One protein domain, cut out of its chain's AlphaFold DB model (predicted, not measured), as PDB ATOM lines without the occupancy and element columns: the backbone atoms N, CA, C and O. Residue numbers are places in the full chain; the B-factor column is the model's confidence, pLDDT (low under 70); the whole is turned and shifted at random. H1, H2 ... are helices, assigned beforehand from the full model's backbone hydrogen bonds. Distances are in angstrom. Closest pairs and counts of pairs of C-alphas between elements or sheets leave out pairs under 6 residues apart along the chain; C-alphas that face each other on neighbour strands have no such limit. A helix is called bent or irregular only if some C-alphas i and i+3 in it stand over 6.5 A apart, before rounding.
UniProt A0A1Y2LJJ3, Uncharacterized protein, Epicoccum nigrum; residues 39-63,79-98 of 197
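What this domain is: This is residues 39 to 63 and 79 to 98 of the 197 residues of an uncharacterized protein of Epicoccum nigrum (UniProt A0A1Y2LJJ3). Four short helices make a small compact body: H4, H1 and the very short H3 form a triangle with H1 packed on both of the others, and H2 crosses near the later ends of H4 and H1 at steep angles. H1 and H4 run the same way but are not side by side, and the printed part has a cut between H2 and H3, where residues 64 to 78 of the chain are not printed. The printed part has 45 residues with four named helices, in the order H1, H2, H3, H4, and no named strand; the class is all helix. It is compact, with a radius of gyration of the C-alphas of 9.0 A, and its outline is rounded, with spans of 24 by 20 by 16 A.

Where its parts are: The longest helices by residues are H4 and H2, with 10 each. H4 is residues 87 to 96, 14.1 A from first to last C-alpha, and ends with C-alpha 96 at (124.362, 191.587, 185.476). H2 is residues 50 to 59, 14.0 A long; it is neither bent nor irregular, but only just: C-alphas 52 and 55 are 6.0 A apart. H1 is residues 41 to 48, 10.5 A long, and begins with C-alpha 41 at (111.634, 192.035, 184.510). H3 is residues 79 to 83, 9.4 A long, with C-alpha 79 at (111.895, 203.542, 185.740); it is irregular, with C-alphas 79 and 82 7.9 A apart.

How they stand to each other: H4 touches H1, with the C-alphas of Leu 43 and Ala 93 closest at 4.8 A. They run the same way at a steep tilt of 48 degrees. H4 and H2 only just touch, with 3 pairs of C-alphas within 8 A, the closest those of Cys 57 and Cys 94 at 5.3 A; they run opposite ways at a steep tilt of 66 degrees. H1 touches H3, with the C-alphas of Cys 42 and Cys 83 closest at 4.4 A. H1 and H2 are close but not clearly touching, the closest C-alphas being those of Leu 46 and Ala 53 at 5.4 A, and they run opposite ways at a steep tilt of 67 degrees. H3 and H4 are close but not clearly touching, with the C-alphas of Cys 83 and Arg 89 closest at 6.0 A. H2 and H3 are only just apart, with their closest C-alphas at 8.4 A. In H1 and H4 every O i to N i+4 pair is within hydrogen-bond range; in H2 5 of 6 are, and in H3 0 of 1, beside 1 of 2 O i to N i+3 pairs.

The domain as a whole: The two C-alphas farthest apart are those of Arg 48 and Ala 63, at 25.6 A. Residues 64 to 78 are not printed, and C-alphas 63 and 79 are 22.0 A apart across the cut, which falls in the link from H2 to H3. The links H1 to H2 and H3 to H4 are tight. The mean pLDDT of the printed part is 83.7; residue 39 and residues 61 to 63 are under 70.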
ATOM      1  N   ALA A  39     117.011 186.923 182.551       68.94
ATOM      2  CA  ALA A  39     116.368 188.096 181.975       68.94
ATOM      3  C   ALA A  39     115.018 188.366 182.661       68.94
ATOM      4  O   ALA A  39     113.966 188.349 182.022       68.94
ATOM      5  N   ASP A  40     115.044 188.573 183.976       87.06
ATOM      6  CA  ASP A  40     113.877 188.947 184.753       87.06
ATOM      7  C   ASP A  40     113.414 190.371 184.399       87.06
ATOM      8  O   ASP A  40     114.085 191.134 183.692       87.06
ATOM      9  N   ASN A  41     112.213 190.735 184.849       90.44
ATOM     10  CA  ASN A  41     111.634 192.035 184.510       90.44
ATOM     11  C   ASN A  41     112.462 193.209 185.063       90.44
ATOM     12  O   ASN A  41     112.450 194.284 184.461       90.44
ATOM     13  N   CYS A  42     113.218 192.999 186.147       91.31
ATOM     14  CA  CYS A  42     114.111 194.002 186.718       91.31
ATOM     15  C   CYS A  42     115.301 194.258 185.786       91.31
ATOM     16  O   CYS A  42     115.483 195.376 185.311       91.31
ATOM     17  N   LEU A  43     116.048 193.217 185.408       88.75
ATOM     18  CA  LEU A  43     117.172 193.321 184.481       88.75
ATOM     19  C   LEU A  43     116.741 193.896 183.125       88.75
ATOM     20  O   LEU A  43     117.446 194.728 182.553       88.75
ATOM     21  N   ARG A  44     115.559 193.521 182.621       86.38
ATOM     22  CA  ARG A  44     114.992 194.123 181.399       86.38
ATOM     23  C   ARG A  44     114.724 195.623 181.565       86.38
ATOM     24  O   ARG A  44     114.991 196.375 180.630       86.38
ATOM     25  N   ALA A  45     114.238 196.066 182.724       90.06
ATOM     26  CA  ALA A  45     114.013 197.482 183.008       90.06
ATOM     27  C   ALA A  45     115.323 198.275 183.116       90.06
ATOM     28  O   ALA A  45     115.418 199.356 182.532       90.06
ATOM     29  N   LEU A  46     116.347 197.719 183.775       89.38
ATOM     30  CA  LEU A  46     117.676 198.332 183.843       89.38
ATOM     31  C   LEU A  46     118.308 198.473 182.454       89.38
ATOM     32  O   LEU A  46     118.826 199.532 182.126       89.38
ATOM     33  N   ARG A  47     118.215 197.444 181.602       84.50
ATOM     34  CA  ARG A  47     118.750 197.482 180.228       84.50
ATOM     35  C   ARG A  47     118.068 198.535 179.358       84.50
ATOM     36  O   ARG A  47     118.742 199.255 178.632       84.50
ATOM     37  N   ARG A  48     116.738 198.653 179.451       82.38
ATOM     38  CA  ARG A  48     115.974 199.682 178.722       82.38
ATOM     39  C   ARG A  48     116.339 201.102 179.146       82.38
ATOM     40  O   ARG A  48     116.246 202.008 178.332       82.38
ATOM     41  N   ASN A  49     116.763 201.276 180.394       87.94
ATOM     42  CA  ASN A  49     117.154 202.563 180.957       87.94
ATOM     43  C   ASN A  49     118.661 202.626 181.225       87.94
ATOM     44  O   ASN A  49     119.078 203.294 182.168       87.94
ATOM     45  N   ALA A  50     119.484 201.940 180.421       83.06
ATOM     46  CA  ALA A  50     120.919 201.805 180.671       83.06
ATOM     47  C   ALA A  50     121.642 203.136 180.979       83.06
ATOM     48  O   ALA A  50     122.398 203.152 181.953       83.06
ATOM     49  N   PRO A  51     121.374 204.263 180.275       79.12
ATOM     50  CA  PRO A  51     122.008 205.547 180.591       79.12
ATOM     51  C   PRO A  51     121.794 206.013 182.039       79.12
ATOM     52  O   PRO A  51     122.700 206.573 182.646       79.12
ATOM     53  N   SER A  52     120.617 205.754 182.616       87.00
ATOM     54  CA  SER A  52     120.305 206.068 184.018       87.00
ATOM     55  C   SER A  52     120.656 204.920 184.967       87.00
ATOM     56  O   SER A  52     121.020 205.156 186.117       87.00
ATOM     57  N   ALA A  53     120.566 203.676 184.498       88.19
ATOM     58  CA  ALA A  53     120.786 202.486 185.304       88.19
ATOM     59  C   ALA A  53     122.262 202.253 185.628       88.19
ATOM     60  O   ALA A  53     122.553 201.771 186.712       88.19
ATOM     61  N   ILE A  54     123.195 202.614 184.746       83.88
ATOM     62  CA  ILE A  54     124.639 202.467 184.994       83.88
ATOM     63  C   ILE A  54     125.117 203.328 186.172       83.88
ATOM     64  O   ILE A  54     125.660 202.750 187.116       83.88
ATOM     65  N   PRO A  55     124.905 204.662 186.195       84.12
ATOM     66  CA  PRO A  55     125.315 205.480 187.339       84.12
ATOM     67  C   PRO A  55     124.533 205.118 188.610       84.12
ATOM     68  O   PRO A  55     125.090 205.137 189.711       84.12
ATOM     69  N   PHE A  56     123.266 204.714 188.471       87.88
ATOM     70  CA  PHE A  56     122.500 204.162 189.583       87.88
ATOM     71  C   PHE A  56     123.161 202.893 190.137       87.88
ATOM     72  O   PHE A  56     123.487 202.856 191.311       87.88
ATOM     73  N   CYS A  57     123.461 201.892 189.310       87.00
ATOM     74  CA  CYS A  57     124.110 200.653 189.738       87.00
ATOM     75  C   CYS A  57     125.520 200.860 190.299       87.00
ATOM     76  O   CYS A  57     125.928 200.106 191.177       87.00
ATOM     77  N   ALA A  58     126.254 201.873 189.830       81.69
ATOM     78  CA  ALA A  58     127.563 202.234 190.376       81.69
ATOM     79  C   ALA A  58     127.471 202.796 191.806       81.69
ATOM     80  O   ALA A  58     128.369 202.576 192.616       81.69
ATOM     81  N   SER A  59     126.386 203.508 192.120       81.12
ATOM     82  CA  SER A  59     126.118 204.081 193.448       81.12
ATOM     83  C   SER A  59     125.248 203.186 194.337       81.12
ATOM     84  O   SER A  59     125.227 203.359 195.558       81.12
ATOM     85  N   TYR A  60     124.557 202.208 193.747       81.44
ATOM     86  CA  TYR A  60     123.694 201.263 194.438       81.44
ATOM     87  C   TYR A  60     124.537 200.243 195.200       81.44
ATOM     88  O   TYR A  60     124.811 199.130 194.753       81.44
ATOM     89  N   THR A  61     124.958 200.645 196.389       66.00
ATOM     90  CA  THR A  61     125.584 199.758 197.355       66.00
ATOM     91  C   THR A  61     124.487 199.143 198.214       66.00
ATOM     92  O   THR A  61     123.726 199.838 198.887       66.00
ATOM     93  N   THR A  62     124.386 197.815 198.219       57.28
ATOM     94  CA  THR A  62     123.741 197.141 199.346       57.28
ATOM     95  C   THR A  62     124.635 197.365 200.546       57.28
ATOM     96  O   THR A  62     125.637 196.667 200.701       57.28
ATOM     97  N   ALA A  63     124.295 198.341 201.389       50.03
ATOM     98  CA  ALA A  63     124.771 198.317 202.762       50.03
ATOM     99  C   ALA A  63     124.516 196.893 203.299       50.03
ATOM    100  O   ALA A  63     123.424 196.360 203.065       50.03
ATOM    101  N   TRP A  79     111.517 204.293 186.945       88.81
ATOM    102  CA  TRP A  79     111.895 203.542 185.740       88.81
ATOM    103  C   TRP A  79     112.340 202.095 186.037       88.81
ATOM    104  O   TRP A  79     112.308 201.243 185.147       88.81
ATOM    105  N   ALA A  80     112.709 201.798 187.286       89.81
ATOM    106  CA  ALA A  80     113.066 200.478 187.798       89.81
ATOM    107  C   ALA A  80     111.919 199.806 188.579       89.81
ATOM    108  O   ALA A  80     112.159 198.815 189.264       89.81
ATOM    109  N   ALA A  81     110.667 200.273 188.460       89.06
ATOM    110  CA  ALA A  81     109.516 199.719 189.195       89.06
ATOM    111  C   ALA A  81     109.327 198.197 189.011       89.06
ATOM    112  O   ALA A  81     108.844 197.502 189.902       89.06
ATOM    113  N   ASN A  82     109.786 197.640 187.885       90.94
ATOM    114  CA  ASN A  82     109.784 196.192 187.631       90.94
ATOM    115  C   ASN A  82     110.707 195.384 188.564       90.94
ATOM    116  O   ASN A  82     110.657 194.153 188.561       90.94
ATOM    117  N   CYS A  83     111.540 196.055 189.356       89.69
ATOM    118  CA  CYS A  83     112.314 195.461 190.437       89.69
ATOM    119  C   CYS A  83     111.498 195.272 191.727       89.69
ATOM    120  O   CYS A  83     112.011 194.648 192.652       89.69
ATOM    121  N   GLN A  84     110.237 195.730 191.769       89.69
ATOM    122  CA  GLN A  84     109.282 195.526 192.872       89.69
ATOM    123  C   GLN A  84     109.809 195.995 194.231       89.69
ATOM    124  O   GLN A  84     109.647 195.302 195.233       89.69
ATOM    125  N   ASP A  85     110.535 197.112 194.233       85.31
ATOM    126  CA  ASP A  85     111.215 197.651 195.412       85.31
ATOM    127  C   ASP A  85     112.097 196.628 196.159       85.31
ATOM    128  O   ASP A  85     112.384 196.784 197.342       85.31
ATOM    129  N   ASN A  86     112.536 195.563 195.475       85.81
ATOM    130  CA  ASN A  86     113.288 194.465 196.067       85.81
ATOM    131  C   ASN A  86     114.796 194.693 195.878       85.81
ATOM    132  O   ASN A  86     115.306 194.540 194.759       85.81
ATOM    133  N   PRO A  87     115.545 194.977 196.956       84.25
ATOM    134  CA  PRO A  87     116.964 195.290 196.857       84.25
ATOM    135  C   PRO A  87     117.804 194.161 196.281       84.25
ATOM    136  O   PRO A  87     118.700 194.390 195.476       84.25
ATOM    137  N   THR A  88     117.484 192.921 196.647       83.88
ATOM    138  CA  THR A  88     118.198 191.736 196.173       83.88
ATOM    139  C   THR A  88     118.055 191.577 194.659       83.88
ATOM    140  O   THR A  88     119.029 191.230 193.987       83.88
ATOM    141  N   ARG A  89     116.878 191.890 194.095       86.75
ATOM    142  CA  ARG A  89     116.668 191.909 192.636       86.75
ATOM    143  C   ARG A  89     117.492 192.998 191.966       86.75
ATOM    144  O   ARG A  89     118.140 192.719 190.961       86.75
ATOM    145  N   VAL A  90     117.510 194.204 192.535       88.38
ATOM    146  CA  VAL A  90     118.297 195.324 192.003       88.38
ATOM    147  C   VAL A  90     119.787 194.999 192.023       88.38
ATOM    148  O   VAL A  90     120.439 195.121 190.992       88.38
ATOM    149  N   SER A  91     120.327 194.495 193.133       85.62
ATOM    150  CA  SER A  91     121.734 194.084 193.226       85.62
ATOM    151  C   SER A  91     122.088 192.980 192.241       85.62
ATOM    152  O   SER A  91     123.149 193.023 191.620       85.62
ATOM    153  N   SER A  92     121.204 191.995 192.069       84.44
ATOM    154  CA  SER A  92     121.395 190.930 191.084       84.44
ATOM    155  C   SER A  92     121.407 191.488 189.660       84.44
ATOM    156  O   SER A  92     122.305 191.167 188.883       84.44
ATOM    157  N   ALA A  93     120.455 192.362 189.325       88.25
ATOM    158  CA  ALA A  93     120.364 192.994 188.013       88.25
ATOM    159  C   ALA A  93     121.553 193.926 187.735       88.25
ATOM    160  O   ALA A  93     122.109 193.874 186.643       88.25
ATOM    161  N   CYS A  94     121.994 194.714 188.718       86.31
ATOM    162  CA  CYS A  94     123.174 195.571 188.615       86.31
ATOM    163  C   CYS A  94     124.463 194.764 188.448       86.31
ATOM    164  O   CYS A  94     125.296 195.129 187.627       86.31
ATOM    165  N   GLY A  95     124.605 193.625 189.135       84.31
ATOM    166  CA  GLY A  95     125.724 192.702 188.906       84.31
ATOM    167  C   GLY A  95     125.709 192.038 187.522       84.31
ATOM    168  O   GLY A  95     126.712 191.465 187.103       84.31
ATOM    169  N   CYS A  96     124.577 192.110 186.822       83.50
ATOM    170  CA  CYS A  96     124.362 191.587 185.476       83.50
ATOM    171  C   CYS A  96     124.369 192.660 184.384       83.50
ATOM    172  O   CYS A  96     124.356 192.333 183.194       83.50
ATOM    173  N   LEU A  97     124.352 193.931 184.775       82.75
ATOM    174  CA  LEU A  97     124.461 195.053 183.869       82.75
ATOM    175  C   LEU A  97     125.947 195.332 183.674       82.75
ATOM    176  O   LEU A  97     126.678 195.538 184.638       82.75
ATOM    177  N   ALA A  98     126.415 195.332 182.432       72.00
ATOM    178  CA  ALA A  98     127.803 195.671 182.178       72.00
ATOM    179  C   ALA A  98     128.001 197.180 182.419       72.00
ATOM    180  O   ALA A  98     127.567 198.004 181.618       72.00
TER     181      ALA A  98